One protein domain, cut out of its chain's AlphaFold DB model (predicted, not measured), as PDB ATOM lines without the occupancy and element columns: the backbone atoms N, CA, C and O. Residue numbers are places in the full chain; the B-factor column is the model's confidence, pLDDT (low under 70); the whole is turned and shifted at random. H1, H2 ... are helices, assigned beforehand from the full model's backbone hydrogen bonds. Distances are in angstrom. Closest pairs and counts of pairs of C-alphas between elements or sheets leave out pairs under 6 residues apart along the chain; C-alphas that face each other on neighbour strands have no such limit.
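Overview. This is residues 32 to 226 of the 238 residues of an uncharacterized protein of Pseudonocardiales bacterium (UniProt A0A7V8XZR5). Four long helices, H1, H3, H5 and H8, lie side by side in a row, each running against the one before it, and H9 and H12 form a partial second layer over one face of that row. Short helices H6, H7 and H10 gather at one end, with H11 packing on H10 and on the last residues of H9, 183 to 186, while H4 packs on residues 33 to 34 of H1 at the other end. The printed part has 195 residues with twelve named helices, H1 to H12 in chain order, and no named strand; its class is all helix. It is compact, with a radius of gyration of the C-alphas of 18.0 A, and spans 59 by 41 by 26 A.

Along the chain. H1, residues 33 to 52, begins with C-alpha 33 at (15.129, 114.789, 90.291) and is 28.3 A long. H2, residues 57 to 62, and H3, residues 64 to 76 and 17.5 A, come next, then H4, residues 84 to 88. H5, residues 99 to 125, is the longest at 38.0 A, from (34.804, 106.412, 85.932). H6, residues 130 to 138, and H7, residues 141 to 144, precede H8, residues 148 to 168 and 30.5 A. H9, residues 172 to 186, is 21.2 A long. H10, residues 188 to 191, and H11, residues 197 to 203, lead to H12, residues 205 to 225 and 31.2 A, ending at (41.753, 103.483, 88.841).

Arrangement. H3, H5, H8, H9 and H12 form an up-and-down bundle, each running against the one before it. H5 is the hub, touching H2, H3, H8 and H12. The closest C-alphas of H5 and H8 are those of Gly 121 and Gly 156, 3.5 A apart, at a shallow tilt of 14 degrees. H3 touches H5 at 3 degrees, Ser 64 to Ser 116 being their closest C-alphas at 5.5 A. H1 touches H3, closest at the C-alphas of Ala 40 and Phe 67, 4.1 A. H9 and H12 touch at 12 degrees, opposite ways, with the C-alphas of Leu 179 and Tyr 208 closest at 4.7 A. H6 and H8 touch and are about perpendicular, at 80 degrees, closest at the C-alphas of Ile 133 and Asn 152, 6.3 A. H1 and H8 are apart. Every O i to N i+4 pair is within hydrogen-bond range in H2, H5, H6, H8, H9 and H11; the counts are 14 of 16 in H1, 8 of 9 in H3, 14 of 17 in H12 and 0 of 1 in H4, where 2 of 2 O i to N i+3 pairs are, and H7 and H10 are too short for such a pair.

Size, cuts and confidence. The C-alphas farthest apart, of Ser 83 and Asp 146, are 61.3 A apart. The printed part has no cut and no long link. The mean pLDDT of the printed part is 93.6, and residues 225 to 226 are under 70.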
ATOM      1  N   THR A  32      15.117 116.233  94.964       95.56
ATOM      2  CA  THR A  32      14.446 115.313  94.028       95.56
ATOM      3  C   THR A  32      14.949 115.560  92.611       95.56
ATOM      4  O   THR A  32      15.467 116.636  92.306       95.56
ATOM      5  N   ARG A  33      14.780 114.583  91.710       95.12
ATOM      6  CA  ARG A  33      15.129 114.789  90.291       95.12
ATOM      7  C   ARG A  33      14.259 115.871  89.662       95.12
ATOM      8  O   ARG A  33      14.768 116.663  88.878       95.12
ATOM      9  N   ALA A  34      12.973 115.914  90.023       96.00
ATOM     10  CA  ALA A  34      12.038 116.918  89.521       96.00
ATOM     11  C   ALA A  34      12.477 118.326  89.922       96.00
ATOM     12  O   ALA A  34      12.493 119.218  89.083       96.00
ATOM     13  N   LEU A  35      12.911 118.496  91.172       96.81
ATOM     14  CA  LEU A  35      13.421 119.768  91.666       96.81
ATOM     15  C   LEU A  35      14.701 120.189  90.936       96.81
ATOM     16  O   LEU A  35      14.774 121.309  90.447       96.81
ATOM     17  N   LEU A  36      15.685 119.295  90.796       96.44
ATOM     18  CA  LEU A  36      16.931 119.611  90.083       96.44
ATOM     19  C   LEU A  36      16.696 119.925  88.599       96.44
ATOM     20  O   LEU A  36      17.320 120.836  88.060       96.44
ATOM     21  N   ALA A  37      15.782 119.205  87.943       97.06
ATOM     22  CA  ALA A  37      15.400 119.493  86.565       97.06
ATOM     23  C   ALA A  37      14.645 120.816  86.436       97.06
ATOM     24  O   ALA A  37      14.907 121.558  85.495       97.06
ATOM     25  N   TYR A  38      13.755 121.130  87.382       97.31
ATOM     26  CA  TYR A  38      13.091 122.427  87.428       97.31
ATOM     27  C   TYR A  38      14.108 123.556  87.601       97.31
ATOM     28  O   TYR A  38      14.068 124.503  86.832       97.31
ATOM     29  N   LEU A  39      15.058 123.437  88.536       97.12
ATOM     30  CA  LEU A  39      16.113 124.436  88.739       97.12
ATOM     31  C   LEU A  39      16.974 124.622  87.482       97.12
ATOM     32  O   LEU A  39      17.240 125.751  87.082       97.12
ATOM     33  N   ALA A  40      17.355 123.526  86.816       97.75
ATOM     34  CA  ALA A  40      18.088 123.591  85.552       97.75
ATOM     35  C   ALA A  40      17.268 124.286  84.453       97.75
ATOM     36  O   ALA A  40      17.781 125.145  83.741       97.75
ATOM     37  N   PHE A  41      15.986 123.939  84.324       98.06
ATOM     38  CA  PHE A  41      15.087 124.544  83.346       98.06
ATOM     39  C   PHE A  41      14.843 126.030  83.631       98.06
ATOM     40  O   PHE A  41      14.962 126.845  82.724       98.06
ATOM     41  N   TRP A  42      14.535 126.387  84.875       97.50
ATOM     42  CA  TRP A  42      14.257 127.758  85.296       97.50
ATOM     43  C   TRP A  42      15.486 128.657  85.147       97.50
ATOM     44  O   TRP A  42      15.388 129.743  84.574       97.50
ATOM     45  N   GLY A  43      16.665 128.175  85.555       96.88
ATOM     46  CA  GLY A  43      17.931 128.876  85.338       96.88
ATOM     47  C   GLY A  43      18.245 129.070  83.852       96.88
ATOM     48  O   GLY A  43      18.718 130.131  83.453       96.88
ATOM     49  N   LEU A  44      17.941 128.078  83.006       98.06
ATOM     50  CA  LEU A  44      18.166 128.178  81.564       98.06
ATOM     51  C   LEU A  44      17.189 129.173  80.940       98.06
ATOM     52  O   LEU A  44      17.592 130.026  80.156       98.06
ATOM     53  N   PHE A  45      15.913 129.068  81.307       97.31
ATOM     54  CA  PHE A  45      14.856 129.953  80.845       97.31
ATOM     55  C   PHE A  45      15.203 131.409  81.159       97.31
ATOM     56  O   PHE A  45      15.290 132.217  80.241       97.31
ATOM     57  N   THR A  46      15.496 131.727  82.423       94.94
ATOM     58  CA  THR A  46      15.844 133.091  82.860       94.94
ATOM     59  C   THR A  46      17.146 133.607  82.243       94.94
ATOM     60  O   THR A  46      17.221 134.789  81.907       94.94
ATOM     61  N   ALA A  47      18.144 132.747  82.012       96.75
ATOM     62  CA  ALA A  47      19.353 133.129  81.283       96.75
ATOM     63  C   ALA A  47      19.052 133.473  79.811       96.75
ATOM     64  O   ALA A  47      19.574 134.457  79.294       96.75
ATOM     65  N   VAL A  48      18.184 132.706  79.140       97.25
ATOM     66  CA  VAL A  48      17.764 132.958  77.747       97.25
ATOM     67  C   VAL A  48      16.915 134.229  77.624       97.25
ATOM     68  O   VAL A  48      16.952 134.892  76.589       97.25
ATOM     69  N   LEU A  49      16.193 134.624  78.679       95.25
ATOM     70  CA  LEU A  49      15.460 135.892  78.678       95.25
ATOM     71  C   LEU A  49      16.374 137.114  78.542       95.25
ATOM     72  O   LEU A  49      15.900 138.127  78.045       95.25
ATOM     73  N   ARG A  50      17.657 137.030  78.921       94.69
ATOM     74  CA  ARG A  50      18.614 138.149  78.832       94.69
ATOM     75  C   ARG A  50      18.779 138.653  77.393       94.69
ATOM     76  O   ARG A  50      18.361 139.779  77.121       94.69
ATOM     77  N   PRO A  51      19.251 137.834  76.432       95.44
ATOM     78  CA  PRO A  51      19.342 138.275  75.046       95.44
ATOM     79  C   PRO A  51      17.981 138.606  74.432       95.44
ATOM     80  O   PRO A  51      17.864 139.524  73.626       95.44
ATOM     81  N   LEU A  52      16.917 137.911  74.840       93.75
ATOM     82  CA  LEU A  52      15.573 138.175  74.325       93.75
ATOM     83  C   LEU A  52      14.942 139.465  74.885       93.75
ATOM     84  O   LEU A  52      13.988 139.987  74.302       93.75
ATOM     85  N   ALA A  53      15.479 139.994  75.985       91.75
ATOM     86  CA  ALA A  53      15.174 141.314  76.526       91.75
ATOM     87  C   ALA A  53      16.065 142.424  75.935       91.75
ATOM     88  O   ALA A  53      15.877 143.588  76.279       91.75
ATOM     89  N   GLY A  54      16.986 142.084  75.026       92.06
ATOM     90  CA  GLY A  54      17.900 143.026  74.378       92.06
ATOM     91  C   GLY A  54      19.259 143.168  75.064       92.06
ATOM     92  O   GLY A  54      20.039 144.021  74.651       92.06
ATOM     93  N   GLU A  55      19.560 142.357  76.084       93.62
ATOM     94  CA  GLU A  55      20.909 142.295  76.654       93.62
ATOM     95  C   GLU A  55      21.872 141.501  75.736       93.62
ATOM     96  O   GLU A  55      21.453 140.831  74.789       93.62
ATOM     97  N   GLY A  56      23.183 141.564  75.986       94.06
ATOM     98  CA  GLY A  56      24.179 140.847  75.185       94.06
ATOM     99  C   GLY A  56      24.107 139.322  75.345       94.06
ATOM    100  O   GLY A  56      23.671 138.795  76.369       94.06
ATOM    101  N   ILE A  57      24.590 138.567  74.348       96.62
ATOM    102  CA  ILE A  57      24.688 137.094  74.441       96.62
ATOM    103  C   ILE A  57      25.615 136.645  75.582       96.62
ATOM    104  O   ILE A  57      25.459 135.557  76.138       96.62
ATOM    105  N   TRP A  58      26.560 137.502  75.963       97.56
ATOM    106  CA  TRP A  58      27.511 137.268  77.041       97.56
ATOM    107  C   TRP A  58      26.822 137.148  78.406       97.56
ATOM    108  O   TRP A  58      27.264 136.350  79.227       97.56
ATOM    109  N   GLU A  59      25.674 137.805  78.606       96.69
ATOM    110  CA  GLU A  59      24.832 137.655  79.803       96.69
ATOM    111  C   GLU A  59      24.269 136.233  79.932       96.69
ATOM    112  O   GLU A  59      24.202 135.664  81.026       96.69
ATOM    113  N   PHE A  60      23.878 135.624  78.812       97.62
ATOM    114  CA  PHE A  60      23.420 134.237  78.805       97.62
ATOM    115  C   PHE A  60      24.566 133.272  79.140       97.62
ATOM    116  O   PHE A  60      24.386 132.350  79.938       97.62
ATOM    117  N   LEU A  61      25.745 133.493  78.547       97.81
ATOM    118  CA  LEU A  61      26.916 132.640  78.759       97.81
ATOM    119  C   LEU A  61      27.467 132.747  80.185       97.81
ATOM    120  O   LEU A  61      27.794 131.719  80.776       97.81
ATOM    121  N   GLU A  62      27.523 133.957  80.748       97.44
ATOM    122  CA  GLU A  62      28.002 134.208  82.111       97.44
ATOM    123  C   GLU A  62      27.198 133.389  83.128       97.44
ATOM    124  O   GLU A  62      27.789 132.708  83.967       97.44
ATOM    125  N   ARG A  63      25.871 133.323  82.945       97.00
ATOM    126  CA  ARG A  63      24.912 132.607  83.806       97.00
ATOM    127  C   ARG A  63      24.866 131.099  83.591       97.00
ATOM    128  O   ARG A  63      23.971 130.433  84.118       97.00
ATOM    129  N   SER A  64      25.807 130.519  82.849       97.56
ATOM    130  CA  SER A  64      25.817 129.076  82.594       97.56
ATOM    131  C   SER A  64      25.838 128.232  83.871       97.56
ATOM    132  O   SER A  64      25.296 127.126  83.888       97.56
ATOM    133  N   TYR A  65      26.395 128.756  84.967       95.62
ATOM    134  CA  TYR A  65      26.379 128.091  86.268       95.62
ATOM    135  C   TYR A  65      24.976 127.967  86.876       95.62
ATOM    136  O   TYR A  65      24.723 126.973  87.560       95.62
ATOM    137  N   ASN A  66      24.048 128.886  86.582       95.62
ATOM    138  CA  ASN A  66      22.694 128.879  87.153       95.62
ATOM    139  C   ASN A  66      21.881 127.662  86.710       95.62
ATOM    140  O   ASN A  66      21.112 127.114  87.493       95.62
ATOM    141  N   PHE A  67      22.082 127.190  85.477       97.44
ATOM    142  CA  PHE A  67      21.422 125.981  84.973       97.44
ATOM    143  C   PHE A  67      22.346 124.769  84.888       97.44
ATOM    144  O   PHE A  67      21.912 123.629  85.074       97.44
ATOM    145  N   GLY A  68      23.631 125.000  84.632       97.56
ATOM    146  CA  GLY A  68      24.626 123.954  84.458       97.56
ATOM    147  C   GLY A  68      24.937 123.199  85.744       97.56
ATOM    148  O   GLY A  68      25.116 121.980  85.696       97.56
ATOM    149  N   VAL A  69      24.949 123.878  86.899       96.31
ATOM    150  CA  VAL A  69      25.192 123.220  88.191       96.31
ATOM    151  C   VAL A  69      24.023 122.309  88.592       96.31
ATOM    152  O   VAL A  69      24.278 121.123  88.819       96.31
ATOM    153  N   PRO A  70      22.748 122.759  88.598       96.38
ATOM    154  CA  PRO A  70      21.613 121.863  88.842       96.38
ATOM    155  C   PRO A  70      21.533 120.697  87.848       96.38
ATOM    156  O   PRO A  70      21.261 119.564  88.251       96.38
ATOM    157  N   LEU A  71      21.845 120.936  86.567       97.12
ATOM    158  CA  LEU A  71      21.927 119.874  85.561       97.12
ATOM    159  C   LEU A  71      23.037 118.867  85.892       97.12
ATOM    160  O   LEU A  71      22.817 117.658  85.818       97.12
ATOM    161  N   GLY A  72      24.214 119.343  86.298       94.88
ATOM    162  CA  GLY A  72      25.316 118.499  86.755       94.88
ATOM    163  C   GLY A  72      24.920 117.634  87.948       94.88
ATOM    164  O   GLY A  72      25.162 116.427  87.927       94.88
ATOM    165  N   LEU A  73      24.234 118.210  88.939       93.06
ATOM    166  CA  LEU A  73      23.690 117.474  90.085       93.06
ATOM    167  C   LEU A  73      22.653 116.423  89.659       93.06
ATOM    168  O   LEU A  73      22.704 115.286  90.131       93.06
ATOM    169  N   LEU A  74      21.753 116.756  88.732       94.06
ATOM    170  CA  LEU A  74      20.782 115.800  88.191       94.06
ATOM    171  C   LEU A  74      21.483 114.626  87.494       94.06
ATOM    172  O   LEU A  74      21.133 113.464  87.720       94.06
ATOM    173  N   LEU A  75      22.501 114.915  86.680       92.25
ATOM    174  CA  LEU A  75      23.292 113.891  86.003       92.25
ATOM    175  C   LEU A  75      24.100 113.046  86.986       92.25
ATOM    176  O   LEU A  75      24.213 111.843  86.761       92.25
ATOM    177  N   LEU A  76      24.612 113.610  88.090       88.44
ATOM    178  CA  LEU A  76      25.237 112.817  89.159       88.44
ATOM    179  C   LEU A  76      24.273 111.754  89.688       88.44
ATOM    180  O   LEU A  76      24.688 110.618  89.875       88.44
ATOM    181  N   TRP A  77      22.986 112.073  89.822       87.12
ATOM    182  CA  TRP A  77      21.945 111.177  90.343       87.12
ATOM    183  C   TRP A  77      21.309 110.221  89.318       87.12
ATOM    184  O   TRP A  77      20.220 109.672  89.539       87.12
ATOM    185  N   GLY A  78      21.997 109.993  88.197       81.50
ATOM    186  CA  GLY A  78      21.558 109.087  87.134       81.50
ATOM    187  C   GLY A  78      20.693 109.745  86.061       81.50
ATOM    188  O   GLY A  78      20.261 109.058  85.141       81.50
ATOM    189  N   GLY A  79      20.465 111.060  86.136       84.44
ATOM    190  CA  GLY A  79      19.713 111.797  85.127       84.44
ATOM    191  C   GLY A  79      18.221 111.458  85.117       84.44
ATOM    192  O   GLY A  79      17.589 111.320  86.170       84.44
ATOM    193  N   ALA A  80      17.657 111.365  83.912       83.12
ATOM    194  CA  ALA A  80      16.242 111.094  83.699       83.12
ATOM    195  C   ALA A  80      15.855 109.670  84.127       83.12
ATOM    196  O   ALA A  80      16.615 108.717  83.970       83.12
ATOM    197  N   SER A  81      14.631 109.524  84.632       83.12
ATOM    198  CA  SER A  81      14.041 108.223  84.944       83.12
ATOM    199  C   SER A  81      12.778 107.993  84.123       83.12
ATOM    200  O   SER A  81      11.972 108.906  83.961       83.12
ATOM    201  N   ALA A  82      12.570 106.760  83.659       82.62
ATOM    202  CA  ALA A  82      11.325 106.360  83.000       82.62
ATOM    203  C   ALA A  82      10.136 106.270  83.976       82.62
ATOM    204  O   ALA A  82       8.987 106.275  83.549       82.62
ATOM    205  N   SER A  83      10.390 106.184  85.287       90.19
ATOM    206  CA  SER A  83       9.336 106.095  86.297       90.19
ATOM    207  C   SER A  83       9.021 107.476  86.883       90.19
ATOM    208  O   SER A  83       9.878 108.040  87.568       90.19
ATOM    209  N   PRO A  84       7.787 107.998  86.736       89.12
ATOM    210  CA  PRO A  84       7.378 109.264  87.350       89.12
ATOM    211  C   PRO A  84       7.551 109.283  88.874       89.12
ATOM    212  O   PRO A  84       7.890 110.306  89.460       89.12
ATOM    213  N   ARG A  85       7.400 108.128  89.538       90.56
ATOM    214  CA  ARG A  85       7.597 108.018  90.994       90.56
ATOM    215  C   ARG A  85       9.038 108.326  91.406       90.56
ATOM    216  O   ARG A  85       9.261 108.953  92.436       90.56
ATOM    217  N   LEU A  86      10.015 107.938  90.585       90.94
ATOM    218  CA  LEU A  86      11.435 108.187  90.847       90.94
ATOM    219  C   LEU A  86      11.843 109.649  90.633       90.94
ATOM    220  O   LEU A  86      12.927 110.040  91.071       90.94
ATOM    221  N   TRP A  87      10.993 110.455  89.991       93.38
ATOM    222  CA  TRP A  87      11.213 111.892  89.854       93.38
ATOM    223  C   TRP A  87      10.937 112.656  91.148       93.38
ATOM    224  O   TRP A  87      11.665 113.599  91.456       93.38
ATOM    225  N   LEU A  88       9.933 112.213  91.909       94.00
ATOM    226  CA  LEU A  88       9.521 112.808  93.186       94.00
ATOM    227  C   LEU A  88      10.178 112.139  94.402       94.00
ATOM    228  O   LEU A  88      10.140 112.677  95.509       94.00
ATOM    229  N   ALA A  89      10.787 110.968  94.208       92.44
ATOM    230  CA  ALA A  89      11.519 110.272  95.254       92.44
ATOM    231  C   ALA A  89      12.686 111.127  95.774       92.44
ATOM    232  O   ALA A  89      13.467 111.687  94.998       92.44
ATOM    233  N   ARG A  90      12.816 111.189  97.105       93.75
ATOM    234  CA  ARG A  90      13.923 111.881  97.768       93.75
ATOM    235  C   ARG A  90      15.244 111.190  97.442       93.75
ATOM    236  O   ARG A  90      15.395 109.984  97.645       93.75
ATOM    237  N   LEU A  91      16.210 111.982  97.005       90.81
ATOM    238  CA  LEU A  91      17.575 111.570  96.724       90.81
ATOM    239  C   LEU A  91      18.331 111.433  98.060       90.81
ATOM    240  O   LEU A  91      18.649 112.430  98.701       90.81
ATOM    241  N   ARG A  92      18.540 110.192  98.530       85.50
ATOM    242  CA  ARG A  92      19.191 109.887  99.826       85.50
ATOM    243  C   ARG A  92      20.618 109.355  99.715       85.50
ATOM    244  O   ARG A  92      21.490 109.785 100.457       85.50
ATOM    245  N   GLU A  93      20.851 108.433  98.788       79.25
ATOM    246  CA  GLU A  93      22.147 107.781  98.605       79.25
ATOM    247  C   GLU A  93      22.900 108.341  97.402       79.25
ATOM    248  O   GLU A  93      22.430 108.238  96.270       79.25
ATOM    249  N   VAL A  94      24.091 108.900  97.637       71.12
ATOM    250  CA  VAL A  94      24.989 109.300  96.547       71.12
ATOM    251  C   VAL A  94      25.296 108.055  95.703       71.12
ATOM    252  O   VAL A  94      25.821 107.078  96.243       71.12
ATOM    253  N   PRO A  95      24.964 108.044  94.401       72.31
ATOM    254  CA  PRO A  95      25.120 106.846  93.589       72.31
ATOM    255  C   PRO A  95      26.593 106.461  93.437       72.31
ATOM    256  O   PRO A  95      27.479 107.315  93.370       72.31
ATOM    257  N   ARG A  96      26.859 105.153  93.332       73.00
ATOM    258  CA  ARG A  96      28.197 104.650  92.994       73.00
ATOM    259  C   ARG A  96      28.552 105.112  91.576       73.00
ATOM    260  O   ARG A  96      27.844 104.802  90.619       73.00
ATOM    261  N   PHE A  97      29.654 105.844  91.436       73.06
ATOM    262  CA  PHE A  97      30.089 106.362  90.141       73.06
ATOM    263  C   PHE A  97      30.968 105.357  89.405       73.06
ATOM    264  O   PHE A  97      31.959 104.865  89.941       73.06
ATOM    265  N   THR A  98      30.668 105.127  88.127       82.00
ATOM    266  CA  THR A  98      31.674 104.600  87.200       82.00
ATOM    267  C   THR A  98      32.606 105.735  86.778       82.00
ATOM    268  O   THR A  98      32.190 106.895  86.687       82.00
ATOM    269  N   ALA A  99      33.862 105.418  86.450       83.75
ATOM    270  CA  ALA A  99      34.804 106.412  85.932       83.75
ATOM    271  C   ALA A  99      34.263 107.133  84.679       83.75
ATOM    272  O   ALA A  99      34.493 108.328  84.497       83.75
ATOM    273  N   ALA A 100      33.494 106.426  83.839       86.50
ATOM    274  CA  ALA A 100      32.842 106.996  82.661       86.50
ATOM    275  C   ALA A 100      31.751 108.015  83.030       86.50
ATOM    276  O   ALA A 100      31.688 109.097  82.446       86.50
ATOM    277  N   HIS A 101      30.909 107.700  84.019       87.12
ATOM    278  CA  HIS A 101      29.867 108.611  84.498       87.12
ATOM    279  C   HIS A 101      30.469 109.875  85.103       87.12
ATOM    280  O   HIS A 101      30.115 110.978  84.684       87.12
ATOM    281  N   ALA A 102      31.408 109.719  86.037       89.56
ATOM    282  CA  ALA A 102      32.104 110.850  86.643       89.56
ATOM    283  C   ALA A 102      32.828 111.689  85.575       89.56
ATOM    284  O   ALA A 102      32.814 112.915  85.642       89.56
ATOM    285  N   GLY A 103      33.382 111.045  84.540       91.69
ATOM    286  CA  GLY A 103      33.987 111.713  83.390       91.69
ATOM    287  C   GLY A 103      33.021 112.620  82.621       91.69
ATOM    288  O   GLY A 103      33.392 113.753  82.310       91.69
ATOM    289  N   ARG A 104      31.784 112.168  82.362       92.75
ATOM    290  CA  ARG A 104      30.746 112.975  81.689       92.75
ATOM    291  C   ARG A 104      30.338 114.191  82.513       92.75
ATOM    292  O   ARG A 104      30.302 115.298  81.987       92.75
ATOM    293  N   VAL A 105      30.078 114.000  83.806       94.31
ATOM    294  CA  VAL A 105      29.696 115.114  84.687       94.31
ATOM    295  C   VAL A 105      30.850 116.105  84.839       94.31
ATOM    296  O   VAL A 105      30.646 117.314  84.770       94.31
ATOM    297  N   ARG A 106      32.084 115.607  84.964       95.31
ATOM    298  CA  ARG A 106      33.281 116.453  84.999       95.31
ATOM    299  C   ARG A 106      33.427 117.277  83.721       95.31
ATOM    300  O   ARG A 106      33.808 118.439  83.795       95.31
ATOM    301  N   TRP A 107      33.151 116.688  82.556       96.56
ATOM    302  CA  TRP A 107      33.157 117.419  81.288       96.56
ATOM    303  C   TRP A 107      32.097 118.525  81.268       96.56
ATOM    304  O   TRP A 107      32.424 119.651  80.906       96.56
ATOM    305  N   LEU A 108      30.874 118.246  81.738       97.50
ATOM    306  CA  LEU A 108      29.824 119.264  81.845       97.50
ATOM    307  C   LEU A 108      30.261 120.430  82.737       97.50
ATOM    308  O   LEU A 108      30.165 121.575  82.315       97.50
ATOM    309  N   PHE A 109      30.788 120.166  83.936       97.94
ATOM    310  CA  PHE A 109      31.244 121.250  84.812       97.94
ATOM    311  C   PHE A 109      32.407 122.051  84.209       97.94
ATOM    312  O   PHE A 109      32.445 123.263  84.380       97.94
ATOM    313  N   ARG A 110      33.314 121.424  83.444       97.94
ATOM    314  CA  ARG A 110      34.336 122.163  82.672       97.94
ATOM    315  C   ARG A 110      33.705 123.088  81.637       97.94
ATOM    316  O   ARG A 110      34.161 124.216  81.498       97.94
ATOM    317  N   ALA A 111      32.679 122.615  80.928       98.25
ATOM    318  CA  ALA A 111      31.937 123.437  79.979       98.25
ATOM    319  C   ALA A 111      31.257 124.616  80.682       98.25
ATOM    320  O   ALA A 111      31.386 125.732  80.209       98.25
ATOM    321  N   VAL A 112      30.620 124.388  81.836       98.31
ATOM    322  CA  VAL A 112      29.986 125.436  82.657       98.31
ATOM    323  C   VAL A 112      30.994 126.489  83.116       98.31
ATOM    324  O   VAL A 112      30.772 127.676  82.909       98.31
ATOM    325  N   ILE A 113      32.126 126.077  83.692       98.44
ATOM    326  CA  ILE A 113      33.166 127.021  84.135       98.44
ATOM    327  C   ILE A 113      33.708 127.812  82.940       98.44
ATOM    328  O   ILE A 113      33.829 129.031  83.009       98.44
ATOM    329  N   GLY A 114      34.001 127.118  81.835       98.31
ATOM    330  CA  GLY A 114      34.524 127.735  80.621       98.31
ATOM    331  C   GLY A 114      33.562 128.763  80.029       98.31
ATOM    332  O   GLY A 114      33.973 129.887  79.764       98.31
ATOM    333  N   THR A 115      32.284 128.416  79.865       98.19
ATOM    334  CA  THR A 115      31.282 129.342  79.319       98.19
ATOM    335  C   THR A 115      30.983 130.497  80.258       98.19
ATOM    336  O   THR A 115      30.808 131.604  79.768       98.19
ATOM    337  N   SER A 116      30.987 130.277  81.576       98.12
ATOM    338  CA  SER A 116      30.776 131.359  82.540       98.12
ATOM    339  C   SER A 116      31.913 132.377  82.502       98.12
ATOM    340  O   SER A 116      31.651 133.571  82.401       98.12
ATOM    341  N   LEU A 117      33.171 131.918  82.504       98.50
ATOM    342  CA  LEU A 117      34.342 132.796  82.409       98.50
ATOM    343  C   LEU A 117      34.406 133.530  81.067       98.50
ATOM    344  O   LEU A 117      34.640 134.732  81.035       98.50
ATOM    345  N   VAL A 118      34.152 132.827  79.960       98.56
ATOM    346  CA  VAL A 118      34.095 133.450  78.627       98.56
ATOM    347  C   VAL A 118      32.940 134.446  78.536       98.56
ATOM    348  O   VAL A 118      33.104 135.511  77.951       98.56
ATOM    349  N   GLY A 119      31.788 134.125  79.127       98.00
ATOM    350  CA  GLY A 119      30.645 135.025  79.225       98.00
ATOM    351  C   GLY A 119      30.983 136.286  80.009       98.00
ATOM    352  O   GLY A 119      30.827 137.379  79.482       98.00
ATOM    353  N   HIS A 120      31.524 136.140  81.219       97.88
ATOM    354  CA  HIS A 120      31.913 137.273  82.058       97.88
ATOM    355  C   HIS A 120      32.985 138.139  81.382       97.88
ATOM    356  O   HIS A 120      32.841 139.357  81.307       97.88
ATOM    357  N   GLY A 121      34.000 137.516  80.782       98.00
ATOM    358  CA  GLY A 121      35.010 138.255  80.038       98.00
ATOM    359  C   GLY A 121      34.454 138.946  78.789       98.00
ATOM    360  O   GLY A 121      34.867 140.056  78.459       98.00
ATOM    361  N   GLY A 122      33.452 138.348  78.141       98.00
ATOM    362  CA  GLY A 122      32.722 138.971  77.042       98.00
ATOM    363  C   GLY A 122      31.923 140.210  77.458       98.00
ATOM    364  O   GLY A 122      31.881 141.176  76.696       98.00
ATOM    365  N   LEU A 123      31.382 140.241  78.685       97.19
ATOM    366  CA  LEU A 123      30.753 141.447  79.245       97.19
ATOM    367  C   LEU A 123      31.750 142.611  79.368       97.19
ATOM    368  O   LEU A 123      31.370 143.770  79.202       97.19
ATOM    369  N   GLY A 124      33.017 142.302  79.659       96.06
ATOM    370  CA  GLY A 124      34.096 143.285  79.735       96.06
ATOM    371  C   GLY A 124      34.555 143.776  78.362       96.06
ATOM    372  O   GLY A 124      34.628 144.980  78.142       96.06
ATOM    373  N   VAL A 125      34.832 142.849  77.441       97.38
ATOM    374  CA  VAL A 125      35.464 143.145  76.138       97.38
ATOM    375  C   VAL A 125      34.481 143.655  75.088       97.38
ATOM    376  O   VAL A 125      34.838 144.501  74.273       97.38
ATOM    377  N   PHE A 126      33.270 143.099  75.042       96.81
ATOM    378  CA  PHE A 126      32.336 143.348  73.940       96.81
ATOM    379  C   PHE A 126      31.148 144.213  74.356       96.81
ATOM    380  O   PHE A 126      30.723 145.060  73.572       96.81
ATOM    381  N   ASP A 127      30.631 144.028  75.574       94.94
ATOM    382  CA  ASP A 127      29.482 144.802  76.067       94.94
ATOM    383  C   ASP A 127      29.897 146.040  76.878       94.94
ATOM    384  O   ASP A 127      29.046 146.869  77.202       94.94
ATOM    385  N   ASN A 128      31.188 146.178  77.213       92.94
ATOM    386  CA  ASN A 128      31.750 147.283  78.001       92.94
ATOM    387  C   ASN A 128      30.936 147.582  79.263       92.94
ATOM    388  O   ASN A 128      30.635 148.735  79.576       92.94
ATOM    389  N   LYS A 129      30.524 146.519  79.968       93.38
ATOM    390  CA  LYS A 129      29.523 146.607  81.031       93.38
ATOM    391  C   LYS A 129      30.000 147.552  82.150       93.38
ATOM    392  O   LYS A 129      30.904 147.178  82.901       93.38
ATOM    393  N   PRO A 130      29.362 148.727  82.349       93.19
ATOM    394  CA  PRO A 130      29.881 149.751  83.266       93.19
ATOM    395  C   PRO A 130      29.987 149.285  84.721       93.19
ATOM    396  O   PRO A 130      30.860 149.729  85.461       93.19
ATOM    397  N   LEU A 131      29.122 148.352  85.127       93.88
ATOM    398  CA  LEU A 131      29.121 147.790  86.478       93.88
ATOM    399  C   LEU A 131      30.452 147.105  86.837       93.88
ATOM    400  O   LEU A 131      30.860 147.149  87.994       93.88
ATOM    401  N   LEU A 132      31.150 146.514  85.860       95.62
ATOM    402  CA  LEU A 132      32.453 145.884  86.092       95.62
ATOM    403  C   LEU A 132      33.509 146.924  86.475       95.62
ATOM    404  O   LEU A 132      34.260 146.724  87.428       95.62
ATOM    405  N   ILE A 133      33.500 148.074  85.794       96.25
ATOM    406  CA  ILE A 133      34.407 149.192  86.077       96.25
ATOM    407  C   ILE A 133      34.176 149.730  87.492       96.25
ATOM    408  O   ILE A 133      35.146 149.929  88.221       96.25
ATOM    409  N   VAL A 134      32.915 149.884  87.912       96.31
ATOM    410  CA  VAL A 134      32.570 150.279  89.293       96.31
ATOM    411  C   VAL A 134      33.143 149.283  90.307       96.31
ATOM    412  O   VAL A 134      33.709 149.683  91.327       96.31
ATOM    413  N   GLY A 135      33.063 147.983  90.009       96.19
ATOM    414  CA  GLY A 135      33.693 146.938  90.812       96.19
ATOM    415  C   GLY A 135      35.206 147.140  90.943       96.19
ATOM    416  O   GLY A 135      35.728 147.178  92.058       96.19
ATOM    417  N   TYR A 136      35.917 147.340  89.833       96.69
ATOM    418  CA  TYR A 136      37.370 147.557  89.842       96.69
ATOM    419  C   TYR A 136      37.776 148.864  90.536       96.69
ATOM    420  O   TYR A 136      38.797 148.917  91.227       96.69
ATOM    421  N   GLU A 137      36.974 149.915  90.386       96.75
ATOM    422  CA  GLU A 137      37.182 151.200  91.050       96.75
ATOM    423  C   GLU A 137      37.044 151.078  92.572       96.75
ATOM    424  O   GLU A 137      37.852 151.650  93.308       96.75
ATOM    425  N   SER A 138      36.097 150.262  93.051       96.62
ATOM    426  CA  SER A 138      35.852 150.062  94.487       96.62
ATOM    427  C   SER A 138      37.059 149.495  95.252       96.62
ATOM    428  O   SER A 138      37.206 149.729  96.450       96.62
ATOM    429  N   VAL A 139      37.959 148.801  94.550       96.56
ATOM    430  CA  VAL A 139      39.224 148.271  95.089       96.56
ATOM    431  C   VAL A 139      40.454 149.047  94.597       96.56
ATOM    432  O   VAL A 139      41.588 148.692  94.909       96.56
ATOM    433  N   GLY A 140      40.245 150.136  93.852       95.75
ATOM    434  CA  GLY A 140      41.290 151.048  93.392       95.75
ATOM    435  C   GLY A 140      42.113 150.566  92.197       95.75
ATOM    436  O   GLY A 140      43.136 151.186  91.909       95.75
ATOM    437  N   LEU A 141      41.694 149.507  91.495       95.25
ATOM    438  CA  LEU A 141      42.436 148.958  90.350       95.25
ATOM    439  C   LEU A 141      42.454 149.910  89.150       95.25
ATOM    440  O   LEU A 141      43.426 149.929  88.403       95.25
ATOM    441  N   THR A 142      41.426 150.746  88.994       95.12
ATOM    442  CA  THR A 142      41.363 151.755  87.923       95.12
ATOM    443  C   THR A 142      42.474 152.800  88.018       95.12
ATOM    444  O   THR A 142      42.784 153.431  87.021       95.12
ATOM    445  N   ARG A 143      43.137 152.946  89.176       94.75
ATOM    446  CA  ARG A 143      44.302 153.838  89.347       94.75
ATOM    447  C   ARG A 143      45.589 153.300  88.715       94.75
ATOM    448  O   ARG A 143      46.587 154.012  88.685       94.75
ATOM    449  N   LEU A 144      45.595 152.036  88.287       93.25
ATOM    450  CA  LEU A 144      46.752 151.381  87.669       93.25
ATOM    451  C   LEU A 144      46.840 151.634  86.159       93.25
ATOM    452  O   LEU A 144      47.823 151.238  85.536       93.25
ATOM    453  N   VAL A 145      45.812 152.251  85.576       94.88
ATOM    454  CA  VAL A 145      45.687 152.526  84.144       94.88
ATOM    455  C   VAL A 145      45.190 153.955  83.936       94.88
ATOM    456  O   VAL A 145      44.515 154.507  84.801       94.88
ATOM    457  N   ASP A 146      45.492 154.542  82.780       94.44
ATOM    458  CA  ASP A 146      44.984 155.874  82.429       94.44
ATOM    459  C   ASP A 146      43.502 155.835  82.023       94.44
ATOM    460  O   ASP A 146      42.747 156.767  82.291       94.44
ATOM    461  N   ASP A 147      43.081 154.733  81.397       94.88
ATOM    462  CA  ASP A 147      41.718 154.505  80.930       94.88
ATOM    463  C   ASP A 147      41.105 153.261  81.608       94.88
ATOM    464  O   ASP A 147      41.563 152.138  81.369       94.88
ATOM    465  N   PRO A 148      40.054 153.418  82.441       95.12
ATOM    466  CA  PRO A 148      39.371 152.300  83.095       95.12
ATOM    467  C   PRO A 148      38.791 151.264  82.126       95.12
ATOM    468  O   PRO A 148      38.665 150.092  82.489       95.12
ATOM    469  N   GLN A 149      38.451 151.675  80.903       95.44
ATOM    470  CA  GLN A 149      37.925 150.772  79.885       95.44
ATOM    471  C   GLN A 149      39.002 149.780  79.418       95.44
ATOM    472  O   GLN A 149      38.740 148.579  79.349       95.44
ATOM    473  N   THR A 150      40.243 150.238  79.247       95.25
ATOM    474  CA  THR A 150      41.399 149.366  78.984       95.25
ATOM    475  C   THR A 150      41.561 148.280  80.061       95.25
ATOM    476  O   THR A 150      41.801 147.116  79.738       95.25
ATOM    477  N   LEU A 151      41.390 148.610  81.350       95.44
ATOM    478  CA  LEU A 151      41.436 147.605  82.425       95.44
ATOM    479  C   LEU A 151      40.308 146.572  82.293       95.44
ATOM    480  O   LEU A 151      40.548 145.378  82.485       95.44
ATOM    481  N   ASN A 152      39.097 147.021  81.961       96.25
ATOM    482  CA  ASN A 152      37.938 146.149  81.777       96.25
ATOM    483  C   ASN A 152      38.158 145.138  80.641       96.25
ATOM    484  O   ASN A 152      37.910 143.943  80.814       96.25
ATOM    485  N   GLU A 153      38.708 145.593  79.516       96.62
ATOM    486  CA  GLU A 153      39.057 144.738  78.376       96.62
ATOM    487  C   GLU A 153      40.173 143.746  78.718       96.62
ATOM    488  O   GLU A 153      40.074 142.567  78.379       96.62
ATOM    489  N   LEU A 154      41.217 144.184  79.432       97.06
ATOM    490  CA  LEU A 154      42.320 143.309  79.844       97.06
ATOM    491  C   LEU A 154      41.853 142.197  80.789       97.06
ATOM    492  O   LEU A 154      42.213 141.034  80.590       97.06
ATOM    493  N   ILE A 155      41.037 142.538  81.792       97.69
ATOM    494  CA  ILE A 155      40.444 141.546  82.698       97.69
ATOM    495  C   ILE A 155      39.518 140.610  81.917       97.69
ATOM    496  O   ILE A 155      39.575 139.393  82.107       97.69
ATOM    497  N   GLY A 156      38.722 141.145  80.990       98.06
ATOM    498  CA  GLY A 156      37.818 140.323  80.199       98.06
ATOM    499  C   GLY A 156      38.542 139.351  79.260       98.06
ATOM    500  O   GLY A 156      38.205 138.166  79.217       98.06
ATOM    501  N   LEU A 157      39.600 139.790  78.572       98.50
ATOM    502  CA  LEU A 157      40.458 138.912  77.763       98.50
ATOM    503  C   LEU A 157      41.148 137.845  78.619       98.50
ATOM    504  O   LEU A 157      41.245 136.684  78.203       98.50
ATOM    505  N   PHE A 158      41.596 138.219  79.820       98.50
ATOM    506  CA  PHE A 158      42.162 137.281  80.782       98.50
ATOM    507  C   PHE A 158      41.155 136.189  81.165       98.50
ATOM    508  O   PHE A 158      41.497 135.006  81.113       98.50
ATOM    509  N   GLU A 159      39.909 136.545  81.480       98.50
ATOM    510  CA  GLU A 159      38.874 135.567  81.830       98.50
ATOM    511  C   GLU A 159      38.457 134.685  80.652       98.50
ATOM    512  O   GLU A 159      38.277 133.480  80.834       98.50
ATOM    513  N   ILE A 160      38.389 135.229  79.432       98.75
ATOM    514  CA  ILE A 160      38.168 134.428  78.218       98.75
ATOM    515  C   ILE A 160      39.284 133.384  78.069       98.75
ATOM    516  O   ILE A 160      39.005 132.191  77.900       98.75
ATOM    517  N   GLY A 161      40.546 133.809  78.183       98.62
ATOM    518  CA  GLY A 161      41.700 132.912  78.130       98.62
ATOM    519  C   GLY A 161      41.666 131.854  79.234       98.62
ATOM    520  O   GLY A 161      41.885 130.668  78.970       98.62
ATOM    521  N   LEU A 162      41.317 132.258  80.458       98.44
ATOM    522  CA  LEU A 162      41.172 131.367  81.605       98.44
ATOM    523  C   LEU A 162      40.062 130.330  81.384       98.44
ATOM    524  O   LEU A 162      40.263 129.146  81.662       98.44
ATOM    525  N   GLY A 163      38.919 130.743  80.832       98.25
ATOM    526  CA  GLY A 163      37.799 129.862  80.501       98.25
ATOM    527  C   GLY A 163      38.169 128.809  79.458       98.25
ATOM    528  O   GLY A 163      37.910 127.618  79.663       98.25
ATOM    529  N   VAL A 164      38.852 129.215  78.383       98.44
ATOM    530  CA  VAL A 164      39.373 128.294  77.354       98.44
ATOM    531  C   VAL A 164      40.409 127.334  77.947       98.44
ATOM    532  O   VAL A 164      40.383 126.127  77.663       98.44
ATOM    533  N   LEU A 165      41.294 127.839  78.811       98.06
ATOM    534  CA  LEU A 165      42.327 127.038  79.459       98.06
ATOM    535  C   LEU A 165      41.720 125.983  80.390       98.06
ATOM    536  O   LEU A 165      42.083 124.815  80.279       98.06
ATOM    537  N   VAL A 166      40.761 126.345  81.248       96.88
ATOM    538  CA  VAL A 166      40.060 125.392  82.130       96.88
ATOM    539  C   VAL A 166      39.271 124.365  81.328       96.88
ATOM    540  O   VAL A 166      39.285 123.170  81.654       96.88
ATOM    541  N   PHE A 167      38.596 124.809  80.264       97.19
ATOM    542  CA  PHE A 167      37.856 123.904  79.399       97.19
ATOM    543  C   PHE A 167      38.779 122.851  78.789       97.19
ATOM    544  O   PHE A 167      38.401 121.684  78.754       97.19
ATOM    545  N   THR A 168      40.001 123.215  78.393       96.62
ATOM    546  CA  THR A 168      40.942 122.317  77.699       96.62
ATOM    547  C   THR A 168      41.804 121.500  78.670       96.62
ATOM    548  O   THR A 168      41.887 120.276  78.552       96.62
ATOM    549  N   PHE A 169      42.362 122.153  79.690       94.56
ATOM    550  CA  PHE A 169      43.339 121.622  80.641       94.56
ATOM    551  C   PHE A 169      42.913 121.917  82.094       94.56
ATOM    552  O   PHE A 169      43.446 122.823  82.733       94.56
ATOM    553  N   PRO A 170      41.968 121.142  82.664       93.94
ATOM    554  CA  PRO A 170      41.406 121.378  83.997       93.94
ATOM    555  C   PRO A 170      42.358 120.909  85.115       93.94
ATOM    556  O   PRO A 170      42.031 120.008  85.890       93.94
ATOM    557  N   ALA A 171      43.567 121.466  85.176       95.44
ATOM    558  CA  ALA A 171      44.538 121.143  86.214       95.44
ATOM    559  C   ALA A 171      44.002 121.544  87.600       95.44
ATOM    560  O   ALA A 171      43.418 122.614  87.759       95.44
ATOM    561  N   THR A 172      44.236 120.722  88.627       95.50
ATOM    562  CA  THR A 172      43.719 120.972  89.987       95.50
ATOM    563  C   THR A 172      44.123 122.348  90.526       95.50
ATOM    564  O   THR A 172      43.285 123.048  91.083       95.50
ATOM    565  N   GLY A 173      45.379 122.765  90.322       97.00
ATOM    566  CA  GLY A 173      45.845 124.096  90.730       97.00
ATOM    567  C   GLY A 173      45.129 125.234  89.995       97.00
ATOM    568  O   GLY A 173      44.756 126.223  90.616       97.00
ATOM    569  N   LEU A 174      44.853 125.059  88.699       97.75
ATOM    570  CA  LEU A 174      44.098 126.026  87.902       97.75
ATOM    571  C   LEU A 174      42.650 126.159  88.393       97.75
ATOM    572  O   LEU A 174      42.119 127.259  88.456       97.75
ATOM    573  N   LEU A 175      42.014 125.051  88.776       98.19
ATOM    574  CA  LEU A 175      40.648 125.058  89.308       98.19
ATOM    575  C   LEU A 175      40.561 125.759  90.671       98.19
ATOM    576  O   LEU A 175      39.612 126.501  90.905       98.19
ATOM    577  N   TRP A 176      41.557 125.569  91.545       98.19
ATOM    578  CA  TRP A 176      41.663 126.333  92.794       98.19
ATOM    579  C   TRP A 176      41.860 127.823  92.537       98.19
ATOM    580  O   TRP A 176      41.220 128.645  93.190       98.19
ATOM    581  N   PHE A 177      42.703 128.167  91.562       98.44
ATOM    582  CA  PHE A 177      42.878 129.550  91.141       98.44
ATOM    583  C   PHE A 177      41.562 130.154  90.632       98.44
ATOM    584  O   PHE A 177      41.186 131.223  91.086       98.44
ATOM    585  N   VAL A 178      40.825 129.461  89.760       98.25
ATOM    586  CA  VAL A 178      39.536 129.935  89.216       98.25
ATOM    587  C   VAL A 178      38.485 130.109  90.303       98.25
ATOM    588  O   VAL A 178      37.735 131.079  90.275       98.25
ATOM    589  N   LEU A 179      38.434 129.190  91.268       98.06
ATOM    590  CA  LEU A 179      37.567 129.326  92.434       98.06
ATOM    591  C   LEU A 179      37.870 130.615  93.189       98.06
ATOM    592  O   LEU A 179      36.955 131.395  93.443       98.06
ATOM    593  N   ALA A 180      39.141 130.833  93.533       98.19
ATOM    594  CA  ALA A 180      39.566 132.026  94.253       98.19
ATOM    595  C   ALA A 180      39.300 133.288  93.428       98.19
ATOM    596  O   ALA A 180      38.754 134.249  93.954       98.19
ATOM    597  N   TRP A 181      39.616 133.255  92.132       98.06
ATOM    598  CA  TRP A 181      39.362 134.341  91.194       98.06
ATOM    599  C   TRP A 181      37.885 134.725  91.178       98.06
ATOM    600  O   TRP A 181      37.563 135.866  91.488       98.06
ATOM    601  N   LYS A 182      36.983 133.770  90.909       97.19
ATOM    602  CA  LYS A 182      35.542 134.042  90.870       97.19
ATOM    603  C   LYS A 182      35.005 134.487  92.219       97.19
ATOM    604  O   LYS A 182      34.246 135.440  92.268       97.19
ATOM    605  N   LEU A 183      35.420 133.864  93.320       96.94
ATOM    606  CA  LEU A 183      35.000 134.321  94.642       96.94
ATOM    607  C   LEU A 183      35.442 135.772  94.896       96.94
ATOM    608  O   LEU A 183      34.635 136.576  95.346       96.94
ATOM    609  N   CYS A 184      36.689 136.123  94.574       96.31
ATOM    610  CA  CYS A 184      37.201 137.484  94.716       96.31
ATOM    611  C   CYS A 184      36.477 138.484  93.808       96.31
ATOM    612  O   CYS A 184      36.197 139.592  94.257       96.31
ATOM    613  N   THR A 185      36.155 138.121  92.562       95.25
ATOM    614  CA  THR A 185      35.413 139.024  91.672       95.25
ATOM    615  C   THR A 185      33.965 139.210  92.123       95.25
ATOM    616  O   THR A 185      33.481 140.337  92.095       95.25
ATOM    617  N   GLU A 186      33.305 138.182  92.670       95.62
ATOM    618  CA  GLU A 186      31.979 138.361  93.283       95.62
ATOM    619  C   GLU A 186      32.025 139.175  94.585       95.62
ATOM    620  O   GLU A 186      31.077 139.888  94.912       95.62
ATOM    621  N   MET A 187      33.139 139.153  95.327       96.31
ATOM    622  CA  MET A 187      33.314 140.028  96.498       96.31
ATOM    623  C   MET A 187      33.351 141.515  96.136       96.31
ATOM    624  O   MET A 187      33.143 142.345  97.024       96.31
ATOM    625  N   LEU A 188      33.541 141.875  94.859       96.31
ATOM    626  CA  LEU A 188      33.478 143.273  94.428       96.31
ATOM    627  C   LEU A 188      32.096 143.894  94.674       96.31
ATOM    628  O   LEU A 188      32.007 145.095  94.920       96.31
ATOM    629  N   TYR A 189      31.027 143.084  94.717       96.00
ATOM    630  CA  TYR A 189      29.701 143.569  95.114       96.00
ATOM    631  C   TYR A 189      29.693 144.123  96.546       96.00
ATOM    632  O   TYR A 189      28.987 145.091  96.840       96.00
ATOM    633  N   VAL A 190      30.503 143.543  97.438       96.19
ATOM    634  CA  VAL A 190      30.654 144.003  98.825       96.19
ATOM    635  C   VAL A 190      31.450 145.299  98.875       96.19
ATOM    636  O   VAL A 190      31.032 146.243  99.543       96.19
ATOM    637  N   THR A 191      32.564 145.380  98.148       95.56
ATOM    638  CA  THR A 191      33.422 146.574  98.165       95.56
ATOM    639  C   THR A 191      32.774 147.772  97.479       95.56
ATOM    640  O   THR A 191      32.978 148.898  97.926       95.56
ATOM    641  N   MET A 192      31.936 147.555  96.460       94.56
ATOM    642  CA  MET A 192      31.158 148.628  95.829       94.56
ATOM    643  C   MET A 192      29.928 149.062  96.643       94.56
ATOM    644  O   MET A 192      29.234 149.995  96.247       94.56
ATOM    645  N   GLY A 193      29.642 148.402  97.772       92.69
ATOM    646  CA  GLY A 193      28.518 148.749  98.641       92.69
ATOM    647  C   GLY A 193      27.151 148.473  98.015       92.69
ATOM    648  O   GLY A 193      26.201 149.213  98.272       92.69
ATOM    649  N   ALA A 194      27.037 147.431  97.183       91.88
ATOM    650  CA  ALA A 194      25.767 147.078  96.559       91.88
ATOM    651  C   ALA A 194      24.691 146.747  97.603       91.88
ATOM    652  O   ALA A 194      24.959 146.155  98.655       91.88
ATOM    653  N   TYR A 195      23.443 147.105  97.300       90.81
ATOM    654  CA  TYR A 195      22.313 146.734  98.141       90.81
ATOM    655  C   TYR A 195      22.234 145.207  98.253       90.81
ATOM    656  O   TYR A 195      22.161 144.512  97.249       90.81
ATOM    657  N   GLY A 196      22.275 144.681  99.480       89.62
ATOM    658  CA  GLY A 196      22.276 143.236  99.697       89.62
ATOM    659  C   GLY A 196      23.539 142.523  99.199       89.62
ATOM    660  O   GLY A 196      23.459 141.339  98.910       89.62
ATOM    661  N   ALA A 197      24.700 143.188  99.133       92.12
ATOM    662  CA  ALA A 197      25.939 142.649  98.551       92.12
ATOM    663  C   ALA A 197      26.328 141.215  98.966       92.12
ATOM    664  O   ALA A 197      26.847 140.452  98.157       92.12
ATOM    665  N   VAL A 198      26.072 140.813 100.216       92.38
ATOM    666  CA  VAL A 198      26.323 139.429 100.662       92.38
ATOM    667  C   VAL A 198      25.441 138.429  99.903       92.38
ATOM    668  O   VAL A 198      25.891 137.337  99.569       92.38
ATOM    669  N   PHE A 199      24.198 138.796  99.595       92.44
ATOM    670  CA  PHE A 199      23.299 137.978  98.789       92.44
ATOM    671  C   PHE A 199      23.732 137.908  97.325       92.44
ATOM    672  O   PHE A 199      23.607 136.836  96.748       92.44
ATOM    673  N   GLU A 200      24.324 138.962  96.757       92.06
ATOM    674  CA  GLU A 200      24.885 138.924  95.392       92.06
ATOM    675  C   GLU A 200      25.995 137.863  95.266       92.06
ATOM    676  O   GLU A 200      26.042 137.099  94.296       92.06
ATOM    677  N   VAL A 201      26.848 137.752  96.292       94.50
ATOM    678  CA  VAL A 201      27.874 136.701  96.388       94.50
ATOM    679  C   VAL A 201      27.244 135.309  96.498       94.50
ATOM    680  O   VAL A 201      27.737 134.351  95.894       94.50
ATOM    681  N   ILE A 202      26.194 135.171  97.313       93.12
ATOM    682  CA  ILE A 202      25.506 133.891  97.537       93.12
ATOM    683  C   ILE A 202      24.789 133.439  96.263       93.12
ATOM    684  O   ILE A 202      24.896 132.273  95.886       93.12
ATOM    685  N   GLU A 203      24.100 134.355  95.585       91.44
ATOM    686  CA  GLU A 203      23.397 134.113  94.322       91.44
ATOM    687  C   GLU A 203      24.346 133.536  93.266       91.44
ATOM    688  O   GLU A 203      24.017 132.572  92.574       91.44
ATOM    689  N   ARG A 204      25.579 134.046  93.218       93.81
ATOM    690  CA  ARG A 204      26.621 133.596  92.282       93.81
ATOM    691  C   ARG A 204      27.448 132.425  92.814       93.81
ATOM    692  O   ARG A 204      28.447 132.033  92.211       93.81
ATOM    693  N   GLY A 205      26.990 131.794  93.899       93.69
ATOM    694  CA  GLY A 205      27.631 130.658  94.563       93.69
ATOM    695  C   GLY A 205      28.022 129.514  93.641       93.69
ATOM    696  O   GLY A 205      29.092 128.912  93.759       93.69
ATOM    697  N   SER A 206      27.170 129.253  92.660       93.38
ATOM    698  CA  SER A 206      27.378 128.211  91.661       93.38
ATOM    699  C   SER A 206      28.627 128.446  90.795       93.38
ATOM    700  O   SER A 206      29.248 127.469  90.369       93.38
ATOM    701  N   ALA A 207      29.043 129.701  90.580       93.94
ATOM    702  CA  ALA A 207      30.208 130.045  89.763       93.94
ATOM    703  C   ALA A 207      31.530 129.561  90.387       93.94
ATOM    704  O   ALA A 207      32.390 129.030  89.683       93.94
ATOM    705  N   TYR A 208      31.673 129.671  91.713       94.44
ATOM    706  CA  TYR A 208      32.858 129.201  92.447       94.44
ATOM    707  C   TYR A 208      32.686 127.802  93.071       94.44
ATOM    708  O   TYR A 208      33.679 127.154  93.409       94.44
ATOM    709  N   ALA A 209      31.463 127.263  93.134       95.88
ATOM    710  CA  ALA A 209      31.226 125.859  93.486       95.88
ATOM    711  C   ALA A 209      31.533 124.880  92.332       95.88
ATOM    712  O   ALA A 209      31.945 123.742  92.577       95.88
ATOM    713  N   ALA A 210      31.369 125.291  91.069       97.00
ATOM    714  CA  ALA A 210      31.627 124.420  89.918       97.00
ATOM    715  C   ALA A 210      33.090 123.909  89.835       97.00
ATOM    716  O   ALA A 210      33.275 122.705  89.622       97.00
ATOM    717  N   PRO A 211      34.139 124.731  90.067       97.50
ATOM    718  CA  PRO A 211      35.516 124.239  90.157       97.50
ATOM    719  C   PRO A 211      35.722 123.192  91.260       97.50
ATOM    720  O   PRO A 211      36.386 122.182  91.013       97.50
ATOM    721  N   LEU A 212      35.098 123.363  92.437       96.19
ATOM    722  CA  LEU A 212      35.137 122.358  93.514       96.19
ATOM    723  C   LEU A 212      34.560 121.022  93.053       96.19
ATOM    724  O   LEU A 212      35.146 119.971  93.319       96.19
ATOM    725  N   ALA A 213      33.448 121.047  92.317       94.75
ATOM    726  CA  ALA A 213      32.848 119.830  91.781       94.75
ATOM    727  C   ALA A 213      33.813 119.089  90.837       94.75
ATOM    728  O   ALA A 213      33.961 117.869  90.942       94.75
ATOM    729  N   VAL A 214      34.529 119.804  89.959       96.50
ATOM    730  CA  VAL A 214      35.541 119.209  89.061       96.50
ATOM    731  C   VAL A 214      36.715 118.618  89.846       96.50
ATOM    732  O   VAL A 214      37.174 117.521  89.503       96.50
ATOM    733  N   ILE A 215      37.183 119.300  90.897       95.69
ATOM    734  CA  ILE A 215      38.254 118.813  91.780       95.69
ATOM    735  C   ILE A 215      37.824 117.495  92.441       95.69
ATOM    736  O   ILE A 215      38.496 116.475  92.265       95.69
ATOM    737  N   CYS A 216      36.658 117.475  93.094       91.81
ATOM    738  CA  CYS A 216      36.113 116.283  93.748       91.81
ATOM    739  C   CYS A 216      35.926 115.115  92.767       91.81
ATOM    740  O   CYS A 216      36.337 113.987  93.047       91.81
ATOM    741  N   LEU A 217      35.360 115.374  91.582       91.31
ATOM    742  CA  LEU A 217      35.164 114.348  90.555       91.31
ATOM    743  C   LEU A 217      36.486 113.788  90.030       91.31
ATOM    744  O   LEU A 217      36.583 112.595  89.750       91.31
ATOM    745  N   THR A 218      37.517 114.623  89.917       91.19
ATOM    746  CA  THR A 218      38.849 114.175  89.497       91.19
ATOM    747  C   THR A 218      39.474 113.250  90.536       91.19
ATOM    748  O   THR A 218      40.002 112.200  90.162       91.19
ATOM    749  N   SER A 219      39.334 113.564  91.827       86.62
ATOM    750  CA  SER A 219      39.787 112.699  92.922       86.62
ATOM    751  C   SER A 219      39.058 111.353  92.948       86.62
ATOM    752  O   SER A 219      39.705 110.317  93.112       86.62
ATOM    753  N   ILE A 220      37.739 111.347  92.718       82.69
ATOM    754  CA  ILE A 220      36.939 110.113  92.622       82.69
ATOM    755  C   ILE A 220      37.429 109.244  91.456       82.69
ATOM    756  O   ILE A 220      37.710 108.062  91.641       82.69
ATOM    757  N   ILE A 221      37.591 109.826  90.261       85.19
ATOM    758  CA  ILE A 221      38.045 109.089  89.068       85.19
ATOM    759  C   ILE A 221      39.440 108.491  89.286       85.19
ATOM    760  O   ILE A 221      39.668 107.338  88.916       85.19
ATOM    761  N   ALA A 222      40.360 109.241  89.896       84.69
ATOM    762  CA  ALA A 222      41.693 108.738  90.218       84.69
ATOM    763  C   ALA A 222      41.628 107.554  91.199       84.69
ATOM    764  O   ALA A 222      42.252 106.526  90.950       84.69
ATOM    765  N   GLY A 223      40.807 107.654  92.252       78.88
ATOM    766  CA  GLY A 223      40.617 106.577  93.228       78.88
ATOM    767  C   GLY A 223      40.011 105.299  92.636       78.88
ATOM    768  O   GLY A 223      40.375 104.210  93.055       78.88
ATOM    769  N   THR A 224      39.146 105.404  91.622       71.81
ATOM    770  CA  THR A 224      38.583 104.216  90.943       71.81
ATOM    771  C   THR A 224      39.579 103.463  90.054       71.81
ATOM    772  O   THR A 224      39.293 102.339  89.647       71.81
ATOM    773  N   ARG A 225      40.723 104.072  89.715       66.25
ATOM    774  CA  ARG A 225      41.753 103.483  88.841       66.25
ATOM    775  C   ARG A 225      42.905 102.830  89.608       66.25
ATOM    776  O   ARG A 225      43.691 102.130  88.983       66.25
ATOM    777  N   ASP A 226      42.995 103.054  90.917       59.97
ATOM    778  CA  ASP A 226      44.059 102.543  91.781       59.97
ATOM    779  C   ASP A 226      43.512 101.435  92.706       59.97
ATOM    780  O   ASP A 226      42.869 101.733  93.718       59.97
TER     781      ASP A 226